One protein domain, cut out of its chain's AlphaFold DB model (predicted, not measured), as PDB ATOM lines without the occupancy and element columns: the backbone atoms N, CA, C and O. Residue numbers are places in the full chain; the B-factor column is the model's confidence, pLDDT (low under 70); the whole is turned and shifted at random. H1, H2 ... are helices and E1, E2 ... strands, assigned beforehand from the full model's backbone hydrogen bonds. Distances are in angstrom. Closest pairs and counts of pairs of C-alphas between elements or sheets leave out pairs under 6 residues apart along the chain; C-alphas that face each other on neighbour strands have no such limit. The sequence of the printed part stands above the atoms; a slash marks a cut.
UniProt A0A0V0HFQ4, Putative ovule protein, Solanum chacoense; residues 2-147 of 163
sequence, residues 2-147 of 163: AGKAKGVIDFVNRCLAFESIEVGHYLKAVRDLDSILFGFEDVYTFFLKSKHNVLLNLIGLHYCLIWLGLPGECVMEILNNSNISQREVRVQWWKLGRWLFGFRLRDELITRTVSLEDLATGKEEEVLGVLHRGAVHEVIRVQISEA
ATOM      1  N   ALA A   2     214.306 147.098  83.861       89.06
ATOM      2  CA  ALA A   2     213.736 147.732  82.658       89.06
ATOM      3  C   ALA A   2     214.425 147.381  81.318       89.06
ATOM      4  O   ALA A   2     213.744 147.103  80.336       89.06
ATOM      5  N   GLY A   3     215.764 147.338  81.264       92.31
ATOM      6  CA  GLY A   3     216.488 146.944  80.044       92.31
ATOM      7  C   GLY A   3     216.246 145.487  79.629       92.31
ATOM      8  O   GLY A   3     216.123 145.201  78.442       92.31
ATOM      9  N   LYS A   4     216.102 144.577  80.603       92.56
ATOM     10  CA  LYS A   4     215.779 143.165  80.348       92.56
ATOM     11  C   LYS A   4     214.328 143.007  79.878       92.56
ATOM     12  O   LYS A   4     214.097 142.337  78.879       92.56
ATOM     13  N   ALA A   5     213.386 143.705  80.527       93.25
ATOM     14  CA  ALA A   5     211.988 143.766  80.085       93.25
ATOM     15  C   ALA A   5     211.885 144.251  78.636       93.25
ATOM     16  O   ALA A   5     211.216 143.630  77.817       93.25
ATOM     17  N   LYS A   6     212.603 145.333  78.305       95.25
ATOM     18  CA  LYS A   6     212.652 145.868  76.944       95.25
ATOM     19  C   LYS A   6     213.148 144.824  75.942       95.25
ATOM     20  O   LYS A   6     212.553 144.696  74.884       95.25
ATOM     21  N   GLY A   7     214.170 144.038  76.288       96.00
ATOM     22  CA  GLY A   7     214.662 142.957  75.428       96.00
ATOM     23  C   GLY A   7     213.591 141.913  75.084       96.00
ATOM     24  O   GLY A   7     213.480 141.520  73.922       96.00
ATOM     25  N   VAL A   8     212.775 141.509  76.063       96.12
ATOM     26  CA  VAL A   8     211.659 140.572  75.846       96.12
ATOM     27  C   VAL A   8     210.546 141.225  75.025       96.12
ATOM     28  O   VAL A   8     210.057 140.623  74.073       96.12
ATOM     29  N   ILE A   9     210.186 142.472  75.334       95.75
ATOM     30  CA  ILE A   9     209.174 143.233  74.586       95.75
ATOM     31  C   ILE A   9     209.588 143.391  73.116       95.75
ATOM     32  O   ILE A   9     208.801 143.103  72.216       95.75
ATOM     33  N   ASP A  10     210.833 143.791  72.861       95.62
ATOM     34  CA  ASP A  10     211.379 143.950  71.512       95.62
ATOM     35  C   ASP A  10     211.429 142.603  70.774       95.62
ATOM     36  O   ASP A  10     211.157 142.540  69.576       95.62
ATOM     37  N   PHE A  11     211.740 141.508  71.477       95.94
ATOM     38  CA  PHE A  11     211.666 140.160  70.915       95.94
ATOM     39  C   PHE A  11     210.240 139.801  70.484       95.94
ATOM     40  O   PHE A  11     210.051 139.426  69.328       95.94
ATOM     41  N   VAL A  12     209.250 139.973  71.363       95.56
ATOM     42  CA  VAL A  12     207.839 139.695  71.052       95.56
ATOM     43  C   VAL A  12     207.393 140.522  69.854       95.56
ATOM     44  O   VAL A  12     206.869 139.957  68.902       95.56
ATOM     45  N   ASN A  13     207.683 141.825  69.848       93.75
ATOM     46  CA  ASN A  13     207.319 142.723  68.753       93.75
ATOM     47  C   ASN A  13     207.926 142.302  67.406       93.75
ATOM     48  O   ASN A  13     207.256 142.412  66.384       93.75
ATOM     49  N   ARG A  14     209.161 141.780  67.384       93.75
ATOM     50  CA  ARG A  14     209.775 141.233  66.156       93.75
ATOM     51  C   ARG A  14     209.146 139.920  65.697       93.75
ATOM     52  O   ARG A  14     209.187 139.620  64.510       93.75
ATOM     53  N   CYS A  15     208.616 139.128  66.622       93.38
ATOM     54  CA  CYS A  15     207.954 137.862  66.319       93.38
ATOM     55  C   CYS A  15     206.499 138.033  65.864       93.38
ATOM     56  O   CYS A  15     205.908 137.055  65.407       93.38
ATOM     57  N   LEU A  16     205.927 139.235  65.985       91.44
ATOM     58  CA  LEU A  16     204.590 139.519  65.480       91.44
ATOM     59  C   LEU A  16     204.597 139.494  63.951       91.44
ATOM     60  O   LEU A  16     205.175 140.362  63.300       91.44
ATOM     61  N   ALA A  17     203.902 138.517  63.382       82.94
ATOM     62  CA  ALA A  17     203.593 138.455  61.964       82.94
ATOM     63  C   ALA A  17     202.088 138.684  61.801       82.94
ATOM     64  O   ALA A  17     201.285 137.907  62.316       82.94
ATOM     65  N   PHE A  18     201.703 139.762  61.111       82.00
ATOM     66  CA  PHE A  18     200.293 140.131  60.911       82.00
ATOM     67  C   PHE A  18     199.481 140.164  62.222       82.00
ATOM     68  O   PHE A  18     198.400 139.591  62.295       82.00
ATOM     69  N   GLU A  19     200.026 140.803  63.268       85.31
ATOM     70  CA  GLU A  19     199.385 140.940  64.598       85.31
ATOM     71  C   GLU A  19     199.179 139.611  65.351       85.31
ATOM     72  O   GLU A  19     198.469 139.554  66.356       85.31
ATOM     73  N   SER A  20     199.829 138.538  64.893       92.50
ATOM     74  CA  SER A  20     199.789 137.218  65.515       92.50
ATOM     75  C   SER A  20     201.183 136.724  65.886       92.50
ATOM     76  O   SER A  20     202.187 137.129  65.296       92.50
ATOM     77  N   ILE A  21     201.248 135.831  66.869       95.94
ATOM     78  CA  ILE A  21     202.470 135.167  67.311       95.94
ATOM     79  C   ILE A  21     202.260 133.651  67.355       95.94
ATOM     80  O   ILE A  21     201.236 133.152  67.822       95.94
ATOM     81  N   GLU A  22     203.253 132.906  66.872       95.94
ATOM     82  CA  GLU A  22     203.304 131.451  67.047       95.94
ATOM     83  C   GLU A  22     203.612 131.094  68.502       95.94
ATOM     84  O   GLU A  22     204.471 131.714  69.141       95.94
ATOM     85  N   VAL A  23     202.994 130.025  69.005       95.44
ATOM     86  CA  VAL A  23     203.147 129.622  70.412       95.44
ATOM     87  C   VAL A  23     204.588 129.334  70.821       95.44
ATOM     88  O   VAL A  23     204.944 129.546  71.972       95.44
ATOM     89  N   GLY A  24     205.446 128.907  69.889       95.25
ATOM     90  CA  GLY A  24     206.869 128.699  70.166       95.25
ATOM     91  C   GLY A  24     207.579 129.993  70.576       95.25
ATOM     92  O   GLY A  24     208.316 130.008  71.561       95.25
ATOM     93  N   HIS A  25     207.313 131.097  69.872       96.81
ATOM     94  CA  HIS A  25     207.860 132.412  70.219       96.81
ATOM     95  C   HIS A  25     207.223 132.963  71.498       96.81
ATOM     96  O   HIS A  25     207.929 133.500  72.350       96.81
ATOM     97  N   TYR A  26     205.913 132.779  71.665       97.38
ATOM     98  CA  TYR A  26     205.198 133.152  72.887       97.38
ATOM     99  C   TYR A  26     205.765 132.445  74.129       97.38
ATOM    100  O   TYR A  26     206.151 133.100  75.094       97.38
ATOM    101  N   LEU A  27     205.902 131.116  74.088       96.81
ATOM    102  CA  LEU A  27     206.457 130.325  75.187       96.81
ATOM    103  C   LEU A  27     207.918 130.663  75.457       96.81
ATOM    104  O   LEU A  27     208.334 130.686  76.613       96.81
ATOM    105  N   LYS A  28     208.698 130.956  74.411       96.81
ATOM    106  CA  LYS A  28     210.055 131.465  74.595       96.81
ATOM    107  C   LYS A  28     210.044 132.773  75.388       96.81
ATOM    108  O   LYS A  28     210.814 132.884  76.330       96.81
ATOM    109  N   ALA A  29     209.164 133.721  75.064       97.31
ATOM    110  CA  ALA A  29     209.069 134.977  75.806       97.31
ATOM    111  C   ALA A  29     208.685 134.756  77.281       97.31
ATOM    112  O   ALA A  29     209.283 135.377  78.155       97.31
ATOM    113  N   VAL A  30     207.756 133.835  77.568       97.00
ATOM    114  CA  VAL A  30     207.391 133.456  78.949       97.00
ATOM    115  C   VAL A  30     208.591 132.862  79.698       97.00
ATOM    116  O   VAL A  30     208.877 133.267  80.820       97.00
ATOM    117  N   ARG A  31     209.350 131.954  79.071       96.19
ATOM    118  CA  ARG A  31     210.573 131.371  79.664       96.19
ATOM    119  C   ARG A  31     211.707 132.380  79.818       96.19
ATOM    120  O   ARG A  31     212.518 132.261  80.735       96.19
ATOM    121  N   ASP A  32     211.783 133.364  78.929       96.62
ATOM    122  CA  ASP A  32     212.775 134.429  79.030       96.62
ATOM    123  C   ASP A  32     212.526 135.271  80.294       96.62
ATOM    124  O   ASP A  32     213.508 135.698  80.893       96.62
ATOM    125  N   LEU A  33     211.266 135.452  80.742       96.19
ATOM    126  CA  LEU A  33     210.932 136.109  82.023       96.19
ATOM    127  C   LEU A  33     211.472 135.347  83.239       96.19
ATOM    128  O   LEU A  33     212.048 135.957  84.140       96.19
ATOM    129  N   ASP A  34     211.342 134.022  83.221       94.06
ATOM    130  CA  ASP A  34     211.899 133.137  84.249       94.06
ATOM    131  C   ASP A  34     213.431 133.221  84.278       94.06
ATOM    132  O   ASP A  34     214.052 133.461  85.312       94.06
ATOM    133  N   SER A  35     214.050 133.151  83.097       93.75
ATOM    134  CA  SER A  35     215.509 133.178  82.933       93.75
ATOM    135  C   SER A  35     216.146 134.481  83.429       93.75
ATOM    136  O   SER A  35     217.308 134.502  83.835       93.75
ATOM    137  N   ILE A  36     215.405 135.592  83.390       93.31
ATOM    138  CA  ILE A  36     215.853 136.890  83.911       93.31
ATOM    139  C   ILE A  36     215.432 137.147  85.366       93.31
ATOM    140  O   ILE A  36     215.755 138.229  85.873       93.31
ATOM    141  N   LEU A  37     214.798 136.161  86.016       92.50
ATOM    142  CA  LEU A  37     214.327 136.160  87.404       92.50
ATOM    143  C   LEU A  37     213.342 137.293  87.698       92.50
ATOM    144  O   LEU A  37     213.510 138.039  88.664       92.50
ATOM    145  N   PHE A  38     212.342 137.470  86.836       95.62
ATOM    146  CA  PHE A  38     211.308 138.472  87.077       95.62
ATOM    147  C   PHE A  38     210.407 138.061  88.235       95.62
ATOM    148  O   PHE A  38     209.813 136.983  88.229       95.62
ATOM    149  N   GLY A  39     210.292 138.956  89.214       94.88
ATOM    150  CA  GLY A  39     209.293 138.844  90.264       94.88
ATOM    151  C   GLY A  39     207.939 139.381  89.811       94.88
ATOM    152  O   GLY A  39     207.796 139.975  88.740       94.88
ATOM    153  N   PHE A  40     206.942 139.225  90.678       94.00
ATOM    154  CA  PHE A  40     205.600 139.749  90.449       94.00
ATOM    155  C   PHE A  40     205.598 141.266  90.155       94.00
ATOM    156  O   PHE A  40     205.036 141.700  89.150       94.00
ATOM    157  N   GLU A  41     206.300 142.057  90.970       94.00
ATOM    158  CA  GLU A  41     206.394 143.517  90.810       94.00
ATOM    159  C   GLU A  41     206.982 143.935  89.456       94.00
ATOM    160  O   GLU A  41     206.535 144.912  88.845       94.00
ATOM    161  N   ASP A  42     207.953 143.177  88.939       95.56
ATOM    162  CA  ASP A  42     208.522 143.430  87.616       95.56
ATOM    163  C   ASP A  42     207.478 143.178  86.521       95.56
ATOM    164  O   ASP A  42     207.311 143.990  85.609       95.56
ATOM    165  N   VAL A  43     206.735 142.073  86.611       95.31
ATOM    166  CA  VAL A  43     205.702 141.712  85.629       95.31
ATOM    167  C   VAL A  43     204.569 142.732  85.637       95.31
ATOM    168  O   VAL A  43     204.169 143.216  84.574       95.31
ATOM    169  N   TYR A  44     204.110 143.131  86.824       94.81
ATOM    170  CA  TYR A  44     203.130 144.199  86.984       94.81
ATOM    171  C   TYR A  44     203.628 145.510  86.357       94.81
ATOM    172  O   TYR A  44     202.953 146.131  85.533       94.81
ATOM    173  N   THR A  45     204.872 145.886  86.653       94.56
ATOM    174  CA  THR A  45     205.464 147.139  86.177       94.56
ATOM    175  C   THR A  45     205.739 147.146  84.671       94.56
ATOM    176  O   THR A  45     205.685 148.212  84.051       94.56
ATOM    177  N   PHE A  46     206.067 146.015  84.049       95.44
ATOM    178  CA  PHE A  46     206.547 145.997  82.663       95.44
ATOM    179  C   PHE A  46     205.603 145.342  81.656       95.44
ATOM    180  O   PHE A  46     205.690 145.688  80.483       95.44
ATOM    181  N   PHE A  47     204.704 144.450  82.075       96.19
ATOM    182  CA  PHE A  47     203.847 143.682  81.161       96.19
ATOM    183  C   PHE A  47     202.359 143.950  81.364       96.19
ATOM    184  O   PHE A  47     201.624 144.019  80.380       96.19
ATOM    185  N   LEU A  48     201.899 144.173  82.597       95.31
ATOM    186  CA  LEU A  48     200.480 144.385  82.909       95.31
ATOM    187  C   LEU A  48     200.102 145.869  82.848       95.31
ATOM    188  O   LEU A  48     199.665 146.465  83.822       95.31
ATOM    189  N   LYS A  49     200.297 146.496  81.682       93.75
ATOM    190  CA  LYS A  49     199.901 147.894  81.444       93.75
ATOM    191  C   LYS A  49     198.991 148.011  80.236       93.75
ATOM    192  O   LYS A  49     199.259 147.411  79.196       93.75
ATOM    193  N   SER A  50     198.000 148.895  80.331       92.81
ATOM    194  CA  SER A  50     197.075 149.217  79.238       92.81
ATOM    195  C   SER A  50     197.765 149.779  77.986       92.81
ATOM    196  O   SER A  50     197.268 149.624  76.877       92.81
ATOM    197  N   LYS A  51     198.951 150.379  78.109       92.75
ATOM    198  CA  LYS A  51     199.718 150.849  76.940       92.75
ATOM    199  C   LYS A  51     200.321 149.726  76.084       92.75
ATOM    200  O   LYS A  51     200.786 149.998  74.982       92.75
ATOM    201  N   HIS A  52     200.420 148.506  76.613       92.56
ATOM    202  CA  HIS A  52     200.955 147.365  75.875       92.56
ATOM    203  C   HIS A  52     199.861 146.701  75.044       92.56
ATOM    204  O   HIS A  52     198.675 146.884  75.317       92.56
ATOM    205  N   ASN A  53     200.262 145.938  74.026       92.19
ATOM    206  CA  ASN A  53     199.322 145.082  73.315       92.19
ATOM    207  C   ASN A  53     198.849 143.944  74.236       92.19
ATOM    208  O   ASN A  53     199.506 143.591  75.223       92.19
ATOM    209  N   VAL A  54     197.707 143.355  73.893       95.12
ATOM    210  CA  VAL A  54     197.125 142.279  74.700       95.12
ATOM    211  C   VAL A  54     198.030 141.044  74.768       95.12
ATOM    212  O   VAL A  54     198.042 140.353  75.778       95.12
ATOM    213  N   LEU A  55     198.865 140.791  73.754       96.00
ATOM    214  CA  LEU A  55     199.789 139.650  73.738       96.00
ATOM    215  C   LEU A  55     200.894 139.774  74.798       96.00
ATOM    216  O   LEU A  55     201.235 138.792  75.452       96.00
ATOM    217  N   LEU A  56     201.425 140.977  75.016       96.69
ATOM    218  CA  LEU A  56     202.357 141.253  76.110       96.69
ATOM    219  C   LEU A  56     201.657 141.140  77.467       96.69
ATOM    220  O   LEU A  56     202.239 140.585  78.399       96.69
ATOM    221  N   ASN A  57     200.409 141.614  77.571       97.19
ATOM    222  CA  ASN A  57     199.611 141.420  78.782       97.19
ATOM    223  C   ASN A  57     199.399 139.920  79.067       97.19
ATOM    224  O   ASN A  57     199.581 139.487  80.201       97.19
ATOM    225  N   LEU A  58     199.105 139.122  78.035       97.75
ATOM    226  CA  LEU A  58     198.922 137.674  78.120       97.75
ATOM    227  C   LEU A  58     200.203 136.950  78.563       97.75
ATOM    228  O   LEU A  58     200.132 136.056  79.400       97.75
ATOM    229  N   ILE A  59     201.374 137.344  78.051       97.75
ATOM    230  CA  ILE A  59     202.669 136.789  78.488       97.75
ATOM    231  C   ILE A  59     202.875 137.026  79.989       97.75
ATOM    232  O   ILE A  59     203.235 136.098  80.712       97.75
ATOM    233  N   GLY A  60     202.616 138.252  80.460       97.25
ATOM    234  CA  GLY A  60     202.702 138.585  81.882       97.25
ATOM    235  C   GLY A  60     201.704 137.788  82.725       97.25
ATOM    236  O   GLY A  60     202.081 137.215  83.741       97.25
ATOM    237  N   LEU A  61     200.455 137.689  82.262       97.31
ATOM    238  CA  LEU A  61     199.393 136.913  82.903       97.31
ATOM    239  C   LEU A  61     199.774 135.432  83.052       97.31
ATOM    240  O   LEU A  61     199.702 134.877  84.147       97.31
ATOM    241  N   HIS A  62     200.220 134.802  81.966       97.00
ATOM    242  CA  HIS A  62     200.619 133.396  81.954       97.00
ATOM    243  C   HIS A  62     201.789 133.134  82.905       97.00
ATOM    244  O   HIS A  62     201.765 132.164  83.664       97.00
ATOM    245  N   TYR A  63     202.785 134.020  82.913       97.56
ATOM    246  CA  TYR A  63     203.907 133.916  83.838       97.56
ATOM    247  C   TYR A  63     203.457 134.049  85.305       97.56
ATOM    248  O   TYR A  63     203.851 133.237  86.139       97.56
ATOM    249  N   CYS A  64     202.570 134.997  85.623       96.88
ATOM    250  CA  CYS A  64     202.009 135.144  86.970       96.88
ATOM    251  C   CYS A  64     201.266 133.889  87.451       96.88
ATOM    252  O   CYS A  64     201.506 133.426  88.565       96.88
ATOM    253  N   LEU A  65     200.378 133.338  86.620       95.31
ATOM    254  CA  LEU A  65     199.545 132.196  87.003       95.31
ATOM    255  C   LEU A  65     200.360 130.909  87.138       95.31
ATOM    256  O   LEU A  65     200.217 130.190  88.120       95.31
ATOM    257  N   ILE A  66     201.209 130.607  86.153       94.25
ATOM    258  CA  ILE A  66     201.812 129.274  86.055       94.25
ATOM    259  C   ILE A  66     203.250 129.230  86.594       94.25
ATOM    260  O   ILE A  66     203.633 128.229  87.191       94.25
ATOM    261  N   TRP A  67     204.049 130.290  86.421       93.62
ATOM    262  CA  TRP A  67     205.459 130.300  86.850       93.62
ATOM    263  C   TRP A  67     205.610 130.847  88.264       93.62
ATOM    264  O   TRP A  67     206.310 130.253  89.078       93.62
ATOM    265  N   LEU A  68     204.929 131.953  88.575       94.94
ATOM    266  CA  LEU A  68     204.922 132.508  89.932       94.94
ATOM    267  C   LEU A  68     203.900 131.822  90.851       94.94
ATOM    268  O   LEU A  68     203.981 131.991  92.066       94.94
ATOM    269  N   GLY A  69     202.953 131.060  90.293       94.50
ATOM    270  CA  GLY A  69     201.942 130.329  91.060       94.50
ATOM    271  C   GLY A  69     200.966 131.236  91.811       94.50
ATOM    272  O   GLY A  69     200.494 130.870  92.886       94.50
ATOM    273  N   LEU A  70     200.701 132.441  91.293       94.88
ATOM    274  CA  LEU A  70     199.802 133.385  91.950       94.88
ATOM    275  C   LEU A  70     198.340 132.922  91.844       94.88
ATOM    276  O   LEU A  70     197.919 132.484  90.771       94.88
ATOM    277  N   PRO A  71     197.535 133.074  92.915       93.94
ATOM    278  CA  PRO A  71     196.103 132.809  92.854       93.94
ATOM    279  C   PRO A  71     195.410 133.693  91.813       93.94
ATOM    280  O   PRO A  71     195.703 134.887  91.707       93.94
ATOM    281  N   GLY A  72     194.440 133.126  91.092       92.00
ATOM    282  CA  GLY A  72     193.670 133.843  90.070       92.00
ATOM    283  C   GLY A  72     192.993 135.113  90.597       92.00
ATOM    284  O   GLY A  72     192.989 136.132  89.914       92.00
ATOM    285  N   GLU A  73     192.514 135.092  91.843       92.50
ATOM    286  CA  GLU A  73     191.909 136.246  92.527       92.50
ATOM    287  C   GLU A  73     192.879 137.431  92.644       92.50
ATOM    288  O   GLU A  73     192.520 138.561  92.307       92.50
ATOM    289  N   CYS A  74     194.130 137.170  93.042       92.50
ATOM    290  CA  CYS A  74     195.165 138.200  93.119       92.50
ATOM    291  C   CYS A  74     195.436 138.785  91.732       92.50
ATOM    292  O   CYS A  74     195.477 140.000  91.555       92.50
ATOM    293  N   VAL A  75     195.581 137.917  90.727       93.88
ATOM    294  CA  VAL A  75     195.831 138.327  89.343       93.88
ATOM    295  C   VAL A  75     194.670 139.153  88.780       93.88
ATOM    296  O   VAL A  75     194.907 140.163  88.120       93.88
ATOM    297  N   MET A  76     193.426 138.793  89.096       95.00
ATOM    298  CA  MET A  76     192.226 139.531  88.696       95.00
ATOM    299  C   MET A  76     192.196 140.963  89.230       95.00
ATOM    300  O   MET A  76     191.896 141.889  88.473       95.00
ATOM    301  N   GLU A  77     192.544 141.168  90.500       93.88
ATOM    302  CA  GLU A  77     192.625 142.508  91.094       93.88
ATOM    303  C   GLU A  77     193.582 143.408  90.298       93.88
ATOM    304  O   GLU A  77     193.279 144.556  89.977       93.88
ATOM    305  N   ILE A  78     194.713 142.850  89.877       92.81
ATOM    306  CA  ILE A  78     195.746 143.563  89.129       92.81
ATOM    307  C   ILE A  78     195.291 143.904  87.708       92.81
ATOM    308  O   ILE A  78     195.533 145.019  87.225       92.81
ATOM    309  N   LEU A  79     194.625 142.963  87.031       95.56
ATOM    310  CA  LEU A  79     194.052 143.196  85.705       95.56
ATOM    311  C   LEU A  79     193.006 144.319  85.747       95.56
ATOM    312  O   LEU A  79     192.974 145.154  84.838       95.56
ATOM    313  N   ASN A  80     192.205 144.377  86.815       94.81
ATOM    314  CA  ASN A  80     191.225 145.437  87.047       94.81
ATOM    315  C   ASN A  80     191.897 146.783  87.345       94.81
ATOM    316  O   ASN A  80     191.568 147.781  86.704       94.81
ATOM    317  N   ASN A  81     192.903 146.807  88.222       93.62
ATOM    318  CA  ASN A  81     193.677 148.012  88.543       93.62
ATOM    319  C   ASN A  81     194.378 148.606  87.310       93.62
ATOM    320  O   ASN A  81     194.555 149.819  87.206       93.62
ATOM    321  N   SER A  82     194.747 147.754  86.353       93.25
ATOM    322  CA  SER A  82     195.380 148.161  85.094       93.25
ATOM    323  C   SER A  82     194.390 148.402  83.946       93.25
ATOM    324  O   SER A  82     194.819 148.797  82.860       93.25
ATOM    325  N   ASN A  83     193.087 148.190  84.173       94.75
ATOM    326  CA  ASN A  83     192.005 148.283  83.187       94.75
ATOM    327  C   ASN A  83     192.270 147.457  81.909       94.75
ATOM    328  O   ASN A  83     192.146 147.946  80.782       94.75
ATOM    329  N   ILE A  84     192.717 146.210  82.091       96.19
ATOM    330  CA  ILE A  84     193.039 145.271  81.003       96.19
ATOM    331  C   ILE A  84     192.281 143.938  81.094       96.19
ATOM    332  O   ILE A  84     192.450 143.109  80.207       96.19
ATOM    333  N   SER A  85     191.446 143.725  82.115       95.75
ATOM    334  CA  SER A  85     190.714 142.462  82.330       95.75
ATOM    335  C   SER A  85     189.842 142.054  81.139       95.75
ATOM    336  O   SER A  85     189.895 140.907  80.706       95.75
ATOM    337  N   GLN A  86     189.132 143.016  80.544       95.31
ATOM    338  CA  GLN A  86     188.238 142.796  79.398       95.31
ATOM    339  C   GLN A  86     188.959 142.688  78.047       95.31
ATOM    340  O   GLN A  86     188.315 142.627  77.004       95.31
ATOM    341  N   ARG A  87     190.298 142.727  78.013       95.31
ATOM    342  CA  ARG A  87     191.022 142.573  76.746       95.31
ATOM    343  C   ARG A  87     190.968 141.130  76.295       95.31
ATOM    344  O   ARG A  87     191.229 140.227  77.083       95.31
ATOM    345  N   GLU A  88     190.701 140.938  75.014       95.81
ATOM    346  CA  GLU A  88     190.506 139.616  74.444       95.81
ATOM    347  C   GLU A  88     191.662 139.197  73.541       95.81
ATOM    348  O   GLU A  88     192.228 139.981  72.771       95.81
ATOM    349  N   VAL A  89     191.982 137.911  73.613       96.00
ATOM    350  CA  VAL A  89     192.908 137.243  72.707       96.00
ATOM    351  C   VAL A  89     192.171 136.163  71.945       96.00
ATOM    352  O   VAL A  89     191.332 135.443  72.488       96.00
ATOM    353  N   ARG A  90     192.516 136.025  70.671       96.06
ATOM    354  CA  ARG A  90     192.089 134.900  69.857       96.06
ATOM    355  C   ARG A  90     193.202 133.867  69.836       96.06
ATOM    356  O   ARG A  90     194.310 134.144  69.380       96.06
ATOM    357  N   VAL A  91     192.890 132.667  70.304       96.25
ATOM    358  CA  VAL A  91     193.778 131.509  70.268       96.25
ATOM    359  C   VAL A  91     193.231 130.528  69.247       96.25
ATOM    360  O   VAL A  91     192.079 130.097  69.321       96.25
ATOM    361  N   GLN A  92     194.060 130.191  68.269       95.62
ATOM    362  CA  GLN A  92     193.732 129.249  67.212       95.62
ATOM    363  C   GLN A  92     194.703 128.089  67.268       95.62
ATOM    364  O   GLN A  92     195.914 128.304  67.317       95.62
ATOM    365  N   TRP A  93     194.202 126.862  67.246       95.31
ATOM    366  CA  TRP A  93     195.068 125.698  67.211       95.31
ATOM    367  C   TRP A  93     194.521 124.583  66.344       95.31
ATOM    368  O   TRP A  93     193.316 124.381  66.226       95.31
ATOM    369  N   TRP A  94     195.445 123.848  65.733       93.62
ATOM    370  CA  TRP A  94     195.129 122.700  64.897       93.62
ATOM    371  C   TRP A  94     195.232 121.435  65.725       93.62
ATOM    372  O   TRP A  94     196.320 121.084  66.189       93.62
ATOM    373  N   LYS A  95     194.104 120.755  65.889       90.50
ATOM    374  CA  LYS A  95     194.027 119.458  66.537       90.50
ATOM    375  C   LYS A  95     194.255 118.356  65.512       90.50
ATOM    376  O   LYS A  95     193.603 118.329  64.469       90.50
ATOM    377  N   LEU A  96     195.175 117.450  65.818       89.06
ATOM    378  CA  LEU A  96     195.443 116.272  65.013       89.06
ATOM    379  C   LEU A  96     194.207 115.366  65.023       89.06
ATOM    380  O   LEU A  96     193.698 114.990  66.083       89.06
ATOM    381  N   GLY A  97     193.741 114.999  63.836       86.75
ATOM    382  CA  GLY A  97     192.625 114.088  63.664       86.75
ATOM    383  C   GLY A  97     192.898 112.738  64.323       86.75
ATOM    384  O   GLY A  97     193.943 112.114  64.102       86.75
ATOM    385  N   ARG A  98     191.948 112.296  65.152       86.81
ATOM    386  CA  ARG A  98     192.034 111.041  65.911       86.81
ATOM    387  C   ARG A  98     191.800 109.833  65.008       86.81
ATOM    388  O   ARG A  98     191.119 109.930  63.991       86.81
ATOM    389  N   TRP A  99     192.345 108.684  65.395       86.75
ATOM    390  CA  TRP A  99     192.023 107.416  64.745       86.75
ATOM    391  C   TRP A  99     190.686 106.894  65.264       86.75
ATOM    392  O   TRP A  99     190.518 106.702  66.468       86.75
ATOM    393  N   LEU A 100     189.743 106.658  64.354       85.69
ATOM    394  CA  LEU A 100     188.438 106.084  64.658       85.69
ATOM    395  C   LEU A 100     188.076 105.069  63.566       85.69
ATOM    396  O   LEU A 100     188.203 105.355  62.379       85.69
ATOM    397  N   PHE A 101     187.664 103.863  63.967       87.44
ATOM    398  CA  PHE A 101     187.300 102.765  63.054       87.44
ATOM    399  C   PHE A 101     188.355 102.434  61.978       87.44
ATOM    400  O   PHE A 101     188.013 102.096  60.849       87.44
ATOM    401  N   GLY A 102     189.645 102.529  62.314       91.44
ATOM    402  CA  GLY A 102     190.740 102.216  61.386       91.44
ATOM    403  C   GLY A 102     191.083 103.325  60.385       91.44
ATOM    404  O   GLY A 102     191.976 103.131  59.565       91.44
ATOM    405  N   PHE A 103     190.444 104.496  60.474       88.06
ATOM    406  CA  PHE A 103     190.766 105.666  59.656       88.06
ATOM    407  C   PHE A 103     191.193 106.844  60.533       88.06
ATOM    408  O   PHE A 103     190.695 107.024  61.646       88.06
ATOM    409  N   ARG A 104     192.108 107.673  60.021       86.50
ATOM    410  CA  ARG A 104     192.459 108.950  60.647       86.50
ATOM    411  C   ARG A 104     191.420 109.997  60.253       86.50
ATOM    412  O   ARG A 104     191.229 110.255  59.065       86.50
ATOM    413  N   LEU A 105     190.763 110.600  61.241       88.44
ATOM    414  CA  LEU A 105     189.889 111.750  61.025       88.44
ATOM    415  C   LEU A 105     190.697 112.954  60.515       88.44
ATOM    416  O   LEU A 105     191.930 112.963  60.548       88.44
ATOM    417  N   ARG A 106     189.996 113.968  60.004       88.00
ATOM    418  CA  ARG A 106     190.636 115.204  59.542       88.00
ATOM    419  C   ARG A 106     191.147 116.015  60.725       88.00
ATOM    420  O   ARG A 106     190.613 115.920  61.826       88.00
ATOM    421  N   ASP A 107     192.176 116.808  60.463       90.62
ATOM    422  CA  ASP A 107     192.650 117.796  61.423       90.62
ATOM    423  C   ASP A 107     191.609 118.910  61.565       90.62
ATOM    424  O   ASP A 107     190.982 119.321  60.584       90.62
ATOM    425  N   GLU A 108     191.424 119.387  62.790       91.44
ATOM    426  CA  GLU A 108     190.399 120.371  63.134       91.44
ATOM    427  C   GLU A 108     191.063 121.678  63.557       91.44
ATOM    428  O   GLU A 108     191.933 121.687  64.427       91.44
ATOM    429  N   LEU A 109     190.651 122.793  62.954       93.25
ATOM    430  CA  LEU A 109     191.023 124.119  63.438       93.25
ATOM    431  C   LEU A 109     190.038 124.536  64.526       93.25
ATOM    432  O   LEU A 109     188.865 124.780  64.249       93.25
ATOM    433  N   ILE A 110     190.533 124.666  65.749       93.38
ATOM    434  CA  ILE A 110     189.781 125.199  66.877       93.38
ATOM    435  C   ILE A 110     190.158 126.668  67.033       93.38
ATOM    436  O   ILE A 110     191.331 127.030  66.977       93.38
ATOM    437  N   THR A 111     189.155 127.530  67.188       94.88
ATOM    438  CA  THR A 111     189.332 128.962  67.447       94.88
ATOM    439  C   THR A 111     188.549 129.327  68.696       94.88
ATOM    440  O   THR A 111     187.356 129.045  68.778       94.88
ATOM    441  N   ARG A 112     189.218 129.960  69.658       95.31
ATOM    442  CA  ARG A 112     188.605 130.514  70.866       95.31
ATOM    443  C   ARG A 112     188.998 131.971  71.013       95.31
ATOM    444  O   ARG A 112     190.165 132.312  70.833       95.31
ATOM    445  N   THR A 113     188.027 132.807  71.344       96.19
ATOM    446  CA  THR A 113     188.263 134.174  71.805       96.19
ATOM    447  C   THR A 113     188.016 134.172  73.303       96.19
ATOM    448  O   THR A 113     186.970 133.692  73.728       96.19
ATOM    449  N   VAL A 114     188.989 134.636  74.082       95.94
ATOM    450  CA  VAL A 114     188.925 134.634  75.547       95.94
ATOM    451  C   VAL A 114     189.436 135.954  76.093       95.94
ATOM    452  O   VAL A 114     190.391 136.519  75.549       95.94
ATOM    453  N   SER A 115     188.826 136.440  77.170       96.75
ATOM    454  CA  SER A 115     189.329 137.612  77.883       96.75
ATOM    455  C   SER A 115     190.493 137.246  78.813       96.75
ATOM    456  O   SER A 115     190.679 136.083  79.192       96.75
ATOM    457  N   LEU A 116     191.294 138.238  79.213       96.69
ATOM    458  CA  LEU A 116     192.307 138.040  80.256       96.69
ATOM    459  C   LEU A 116     191.663 137.646  81.598       96.69
ATOM    460  O   LEU A 116     192.267 136.900  82.367       96.69
ATOM    461  N   GLU A 117     190.435 138.102  81.858       96.25
ATOM    462  CA  GLU A 117     189.634 137.682  83.009       96.25
ATOM    463  C   GLU A 117     189.272 136.191  82.972       96.25
ATOM    464  O   GLU A 117     189.426 135.496  83.977       96.25
ATOM    465  N   ASP A 118     188.816 135.670  81.832       95.25
ATOM    466  CA  ASP A 118     188.410 134.261  81.723       95.25
ATOM    467  C   ASP A 118     189.586 133.313  81.980       95.25
ATOM    468  O   ASP A 118     189.431 132.259  82.604       95.25
ATOM    469  N   LEU A 119     190.785 133.725  81.558       95.00
ATOM    470  CA  LEU A 119     192.029 133.007  81.822       95.00
ATOM    471  C   LEU A 119     192.451 133.084  83.295       95.00
ATOM    472  O   LEU A 119     192.906 132.085  83.845       95.00
ATOM    473  N   ALA A 120     192.295 134.240  83.943       94.12
ATOM    474  CA  ALA A 120     192.644 134.415  85.355       94.12
ATOM    475  C   ALA A 120     191.654 133.722  86.307       94.12
ATOM    476  O   ALA A 120     192.053 133.240  87.364       94.12
ATOM    477  N   THR A 121     190.377 133.638  85.929       91.56
ATOM    478  CA  THR A 121     189.316 132.977  86.711       91.56
ATOM    479  C   THR A 121     189.232 131.468  86.483       91.56
ATOM    480  O   THR A 121     188.450 130.796  87.152       91.56
ATOM    481  N   GLY A 122     190.022 130.917  85.555       87.56
ATOM    482  CA  GLY A 122     190.022 129.487  85.247       87.56
ATOM    483  C   GLY A 122     188.784 129.009  84.483       87.56
ATOM    484  O   GLY A 122     188.560 127.811  84.387       87.56
ATOM    485  N   LYS A 123     187.975 129.906  83.904       89.12
ATOM    486  CA  LYS A 123     186.836 129.502  83.056       89.12
ATOM    487  C   LYS A 123     187.296 128.796  81.778       89.12
ATOM    488  O   LYS A 123     186.598 127.930  81.263       89.12
ATOM    489  N   GLU A 124     188.480 129.156  81.288       91.12
ATOM    490  CA  GLU A 124     189.039 128.707  80.008       91.12
ATOM    491  C   GLU A 124     190.315 127.865  80.207       91.12
ATOM    492  O   GLU A 124     191.370 128.124  79.617       91.12
ATOM    493  N   GLU A 125     190.228 126.829  81.056       89.81
ATOM    494  CA  GLU A 125     191.359 125.934  81.371       89.81
ATOM    495  C   GLU A 125     191.943 125.242  80.133       89.81
ATOM    496  O   GLU A 125     193.153 125.020  80.056       89.81
ATOM    497  N   GLU A 126     191.110 124.909  79.138       92.19
ATOM    498  CA  GLU A 126     191.580 124.299  77.889       92.19
ATOM    499  C   GLU A 126     192.534 125.246  77.154       92.19
ATOM    500  O   GLU A 126     193.627 124.832  76.754       92.19
ATOM    501  N   VAL A 127     192.152 126.520  77.021       94.38
ATOM    502  CA  VAL A 127     192.960 127.541  76.348       94.38
ATOM    503  C   VAL A 127     194.255 127.775  77.113       94.38
ATOM    504  O   VAL A 127     195.328 127.754  76.509       94.38
ATOM    505  N   LEU A 128     194.185 127.917  78.440       93.44
ATOM    506  CA  LEU A 128     195.379 128.066  79.271       93.44
ATOM    507  C   LEU A 128     196.306 126.845  79.144       93.44
ATOM    508  O   LEU A 128     197.516 126.997  78.987       93.44
ATOM    509  N   GLY A 129     195.744 125.635  79.109       93.50
ATOM    510  CA  GLY A 129     196.485 124.398  78.882       93.50
ATOM    511  C   GLY A 129     197.155 124.336  77.505       93.50
ATOM    512  O   GLY A 129     198.289 123.868  77.399       93.50
ATOM    513  N   VAL A 130     196.498 124.822  76.449       94.31
ATOM    514  CA  VAL A 130     197.079 124.930  75.098       94.31
ATOM    515  C   VAL A 130     198.203 125.968  75.064       94.31
ATOM    516  O   VAL A 130     199.270 125.685  74.521       94.31
ATOM    517  N   LEU A 131     198.004 127.136  75.678       95.12
ATOM    518  CA  LEU A 131     199.020 128.188  75.777       95.12
ATOM    519  C   LEU A 131     200.246 127.730  76.569       95.12
ATOM    520  O   LEU A 131     201.366 128.076  76.202       95.12
ATOM    521  N   HIS A 132     200.037 126.953  77.631       94.75
ATOM    522  CA  HIS A 132     201.091 126.423  78.485       94.75
ATOM    523  C   HIS A 132     201.893 125.302  77.814       94.75
ATOM    524  O   HIS A 132     203.124 125.344  77.782       94.75
ATOM    525  N   ARG A 133     201.205 124.296  77.257       92.56
ATOM    526  CA  ARG A 133     201.856 123.132  76.634       92.56
ATOM    527  C   ARG A 133     202.449 123.459  75.266       92.56
ATOM    528  O   ARG A 133     203.498 122.926  74.910       92.56
ATOM    529  N   GLY A 134     201.779 124.314  74.497       91.75
ATOM    530  CA  GLY A 134     202.101 124.585  73.101       91.75
ATOM    531  C   GLY A 134     201.690 123.456  72.153       91.75
ATOM    532  O   GLY A 134     200.752 122.701  72.412       91.75
ATOM    533  N   ALA A 135     202.388 123.358  71.021       87.69
ATOM    534  CA  ALA A 135     202.151 122.333  70.010       87.69
ATOM    535  C   ALA A 135     202.739 120.978  70.454       87.69
ATOM    536  O   ALA A 135     203.939 120.738  70.323       87.69
ATOM    537  N   VAL A 136     201.899 120.107  71.019       83.25
ATOM    538  CA  VAL A 136     202.282 118.787  71.549       83.25
ATOM    539  C   VAL A 136     201.311 117.721  71.054       83.25
ATOM    540  O   VAL A 136     200.118 117.891  71.279       83.25
ATOM    541  N   HIS A 137     201.831 116.621  70.481       67.06
ATOM    542  CA  HIS A 137     201.170 115.369  70.038       67.06
ATOM    543  C   HIS A 137     199.814 115.511  69.317       67.06
ATOM    544  O   HIS A 137     199.697 115.154  68.150       67.06
ATOM    545  N   GLU A 138     198.793 116.008  70.010       79.25
ATOM    546  CA  GLU A 138     197.460 116.299  69.488       79.25
ATOM    547  C   GLU A 138     197.309 117.728  68.956       79.25
ATOM    548  O   GLU A 138     196.333 118.003  68.271       79.25
ATOM    549  N   VAL A 139     198.230 118.642  69.266       85.31
ATOM    550  CA  VAL A 139     198.192 120.039  68.818       85.31
ATOM    551  C   VAL A 139     199.367 120.296  67.882       85.31
ATOM    552  O   VAL A 139     200.519 120.262  68.301       85.31
ATOM    553  N   ILE A 140     199.076 120.549  66.608       87.19
ATOM    554  CA  ILE A 140     200.084 120.667  65.542       87.19
ATOM    555  C   ILE A 140     200.689 122.072  65.513       87.19
ATOM    556  O   ILE A 140     201.889 122.250  65.322       87.19
ATOM    557  N   ARG A 141     199.841 123.085  65.684       91.81
ATOM    558  CA  ARG A 141     200.209 124.500  65.629       91.81
ATOM    559  C   ARG A 141     199.259 125.282  66.514       91.81
ATOM    560  O   ARG A 141     198.086 124.927  66.605       91.81
ATOM    561  N   VAL A 142     199.766 126.342  67.131       95.69
ATOM    562  CA  VAL A 142     198.971 127.290  67.908       95.69
ATOM    563  C   VAL A 142     199.403 128.697  67.519       95.69
ATOM    564  O   VAL A 142     200.590 129.027  67.578       95.69
ATOM    565  N   GLN A 143     198.428 129.511  67.143       96.06
ATOM    566  CA  GLN A 143     198.574 130.923  66.837       96.06
ATOM    567  C   GLN A 143     197.762 131.743  67.827       96.06
ATOM    568  O   GLN A 143     196.651 131.368  68.202       96.06
ATOM    569  N   ILE A 144     198.331 132.864  68.247       96.81
ATOM    570  CA  ILE A 144     197.721 133.770  69.211       96.81
ATOM    571  C   ILE A 144     197.696 135.148  68.567       96.81
ATOM    572  O   ILE A 144     198.734 135.631  68.118       96.81
ATOM    573  N   SER A 145     196.537 135.786  68.518       95.69
ATOM    574  CA  SER A 145     196.397 137.155  68.031       95.69
ATOM    575  C   SER A 145     195.548 137.978  68.986       95.69
ATOM    576  O   SER A 145     194.817 137.447  69.822       95.69
ATOM    577  N   GLU A 146     195.617 139.295  68.841       92.88
ATOM    578  CA  GLU A 146     194.603 140.169  69.423       92.88
ATOM    579  C   GLU A 146     193.232 139.839  68.816       92.88
ATOM    580  O   GLU A 146     193.124 139.526  67.621       92.88
ATOM    581  N   ALA A 147     192.187 139.831  69.645       88.62
ATOM    582  CA  ALA A 147     190.835 139.649  69.148       88.62
ATOM    583  C   ALA A 147     190.434 140.897  68.358       88.62
ATOM    584  O   ALA A 147     190.372 142.004  68.891       88.62
TER     585      ALA A 147
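AT A GLANCE: This is residues 2 to 147 of the 163 residues of the protein "Putative ovule protein" of Solanum chacoense (UniProt A0A0V0HFQ4). A twisted antiparallel sheet of four strands has helices H2, H4 and H7 on one face, with H4 in the middle of the helices and H1 packing side by side with H2. The hairpin of E2 and E3 runs out from this body into a long loop, residues 96 to 107, which makes one end of the longest axis; H3 and H5 pack on H4 toward the other end. The printed part has 146 residues, with seven named helices and four named strands in the order H1 E1 H2 H3 H4 H5 E2 E3 H6 H7 E4; the sheet's order is E1 E4 E2 E3, and the class is mixed, helices and strands. The whole is compact by its radius of gyration of the C-alphas, 15.6 A, yet elongated in outline, spanning 54 by 30 by 25 A.

HOW THE PARTS SIT: The sheet has edge strands E1, residues 20 to 22, and E3, residues 108 to 115, and inner strands E4, residues 139 to 146, and E2, residues 88 to 95. N 21 and O 144 of E1 and E4 are 2.8 A apart, N 92 and O 143 of E2 and E4 2.8 A, and N 91 and O 112 of the hairpin E2 and E3 2.8 A, each within hydrogen-bond range. H7, residues 125 to 133, is on the sheet at a height of 9.4 A and runs across the strands, at 67 degrees to E3 on the local plane. H4, residues 54 to 67, is on the same face at a height of 11.0 A and runs slantwise to the strands. H4 is the hub and touches H2, residues 23 to 35, at a steep tilt of 56 degrees, the closest C-alphas being those of Val 30 and Ile 59, 5.8 A apart. H2 lies on that face too, over none of the strands. H1, residues 2 to 15, touches H2 at a shallow tilt of 10 degrees, opposite ways, the closest C-alphas being those of Val 8 and Ala 29, 6.2 A apart; it only grazes the sheet with residues 12 to 15. H4 forms helical hairpins with H3, residues 40 to 46, the closest C-alphas being those of Val 43 and Gly 60, 5.7 A apart, and with H5, residues 72 to 81, the closest C-alphas being those of Leu 65 and Gly 72, 6.8 A apart; H4 touches H3 with its residues 60 to 64 alone and H5 with its residues 61 to 65 alone. H6, residues 116 to 120, touches H5, with C-alphas Gly 72 and Ala 120 closest at 4.9 A. E3, H6, H7 and E4 form a split strand-helix-strand unit, two strands running the same way with E2 between them, and its crossover is right-handed. Every O i to N i+4 pair is within hydrogen-bond range in H1, H3, H4, H5, H6 and H7, and 8 of 9 are in H2.

IN THESE COORDINATES: E2 is 21.9 A long, E3 22.7 A, E4 20.5 A and E1 6.9 A. H1 is 19.9 A long, H4 19.0 A, H2 18.0 A, H5 14.3 A, H7 11.9 A, H3 10.0 A and H6 6.3 A. H1 begins with C-alpha 2 at (213.736, 147.732, 82.658), E2 ends with C-alpha 95 at (194.027, 119.458, 66.537), and E4 ends with C-alpha 146 at (194.603, 140.169, 69.423).

THE WHOLE: The two C-alphas farthest apart, those of Ala 2 and Phe 101, are 55.7 A apart. The printed part has no cut. The link from E2 to E3, 12 residues, is long; within it residues 99 to 100 pair antiparallel with residues 103 to 104. The mean pLDDT of the printed part is 93.2, and residue 137 is under 70.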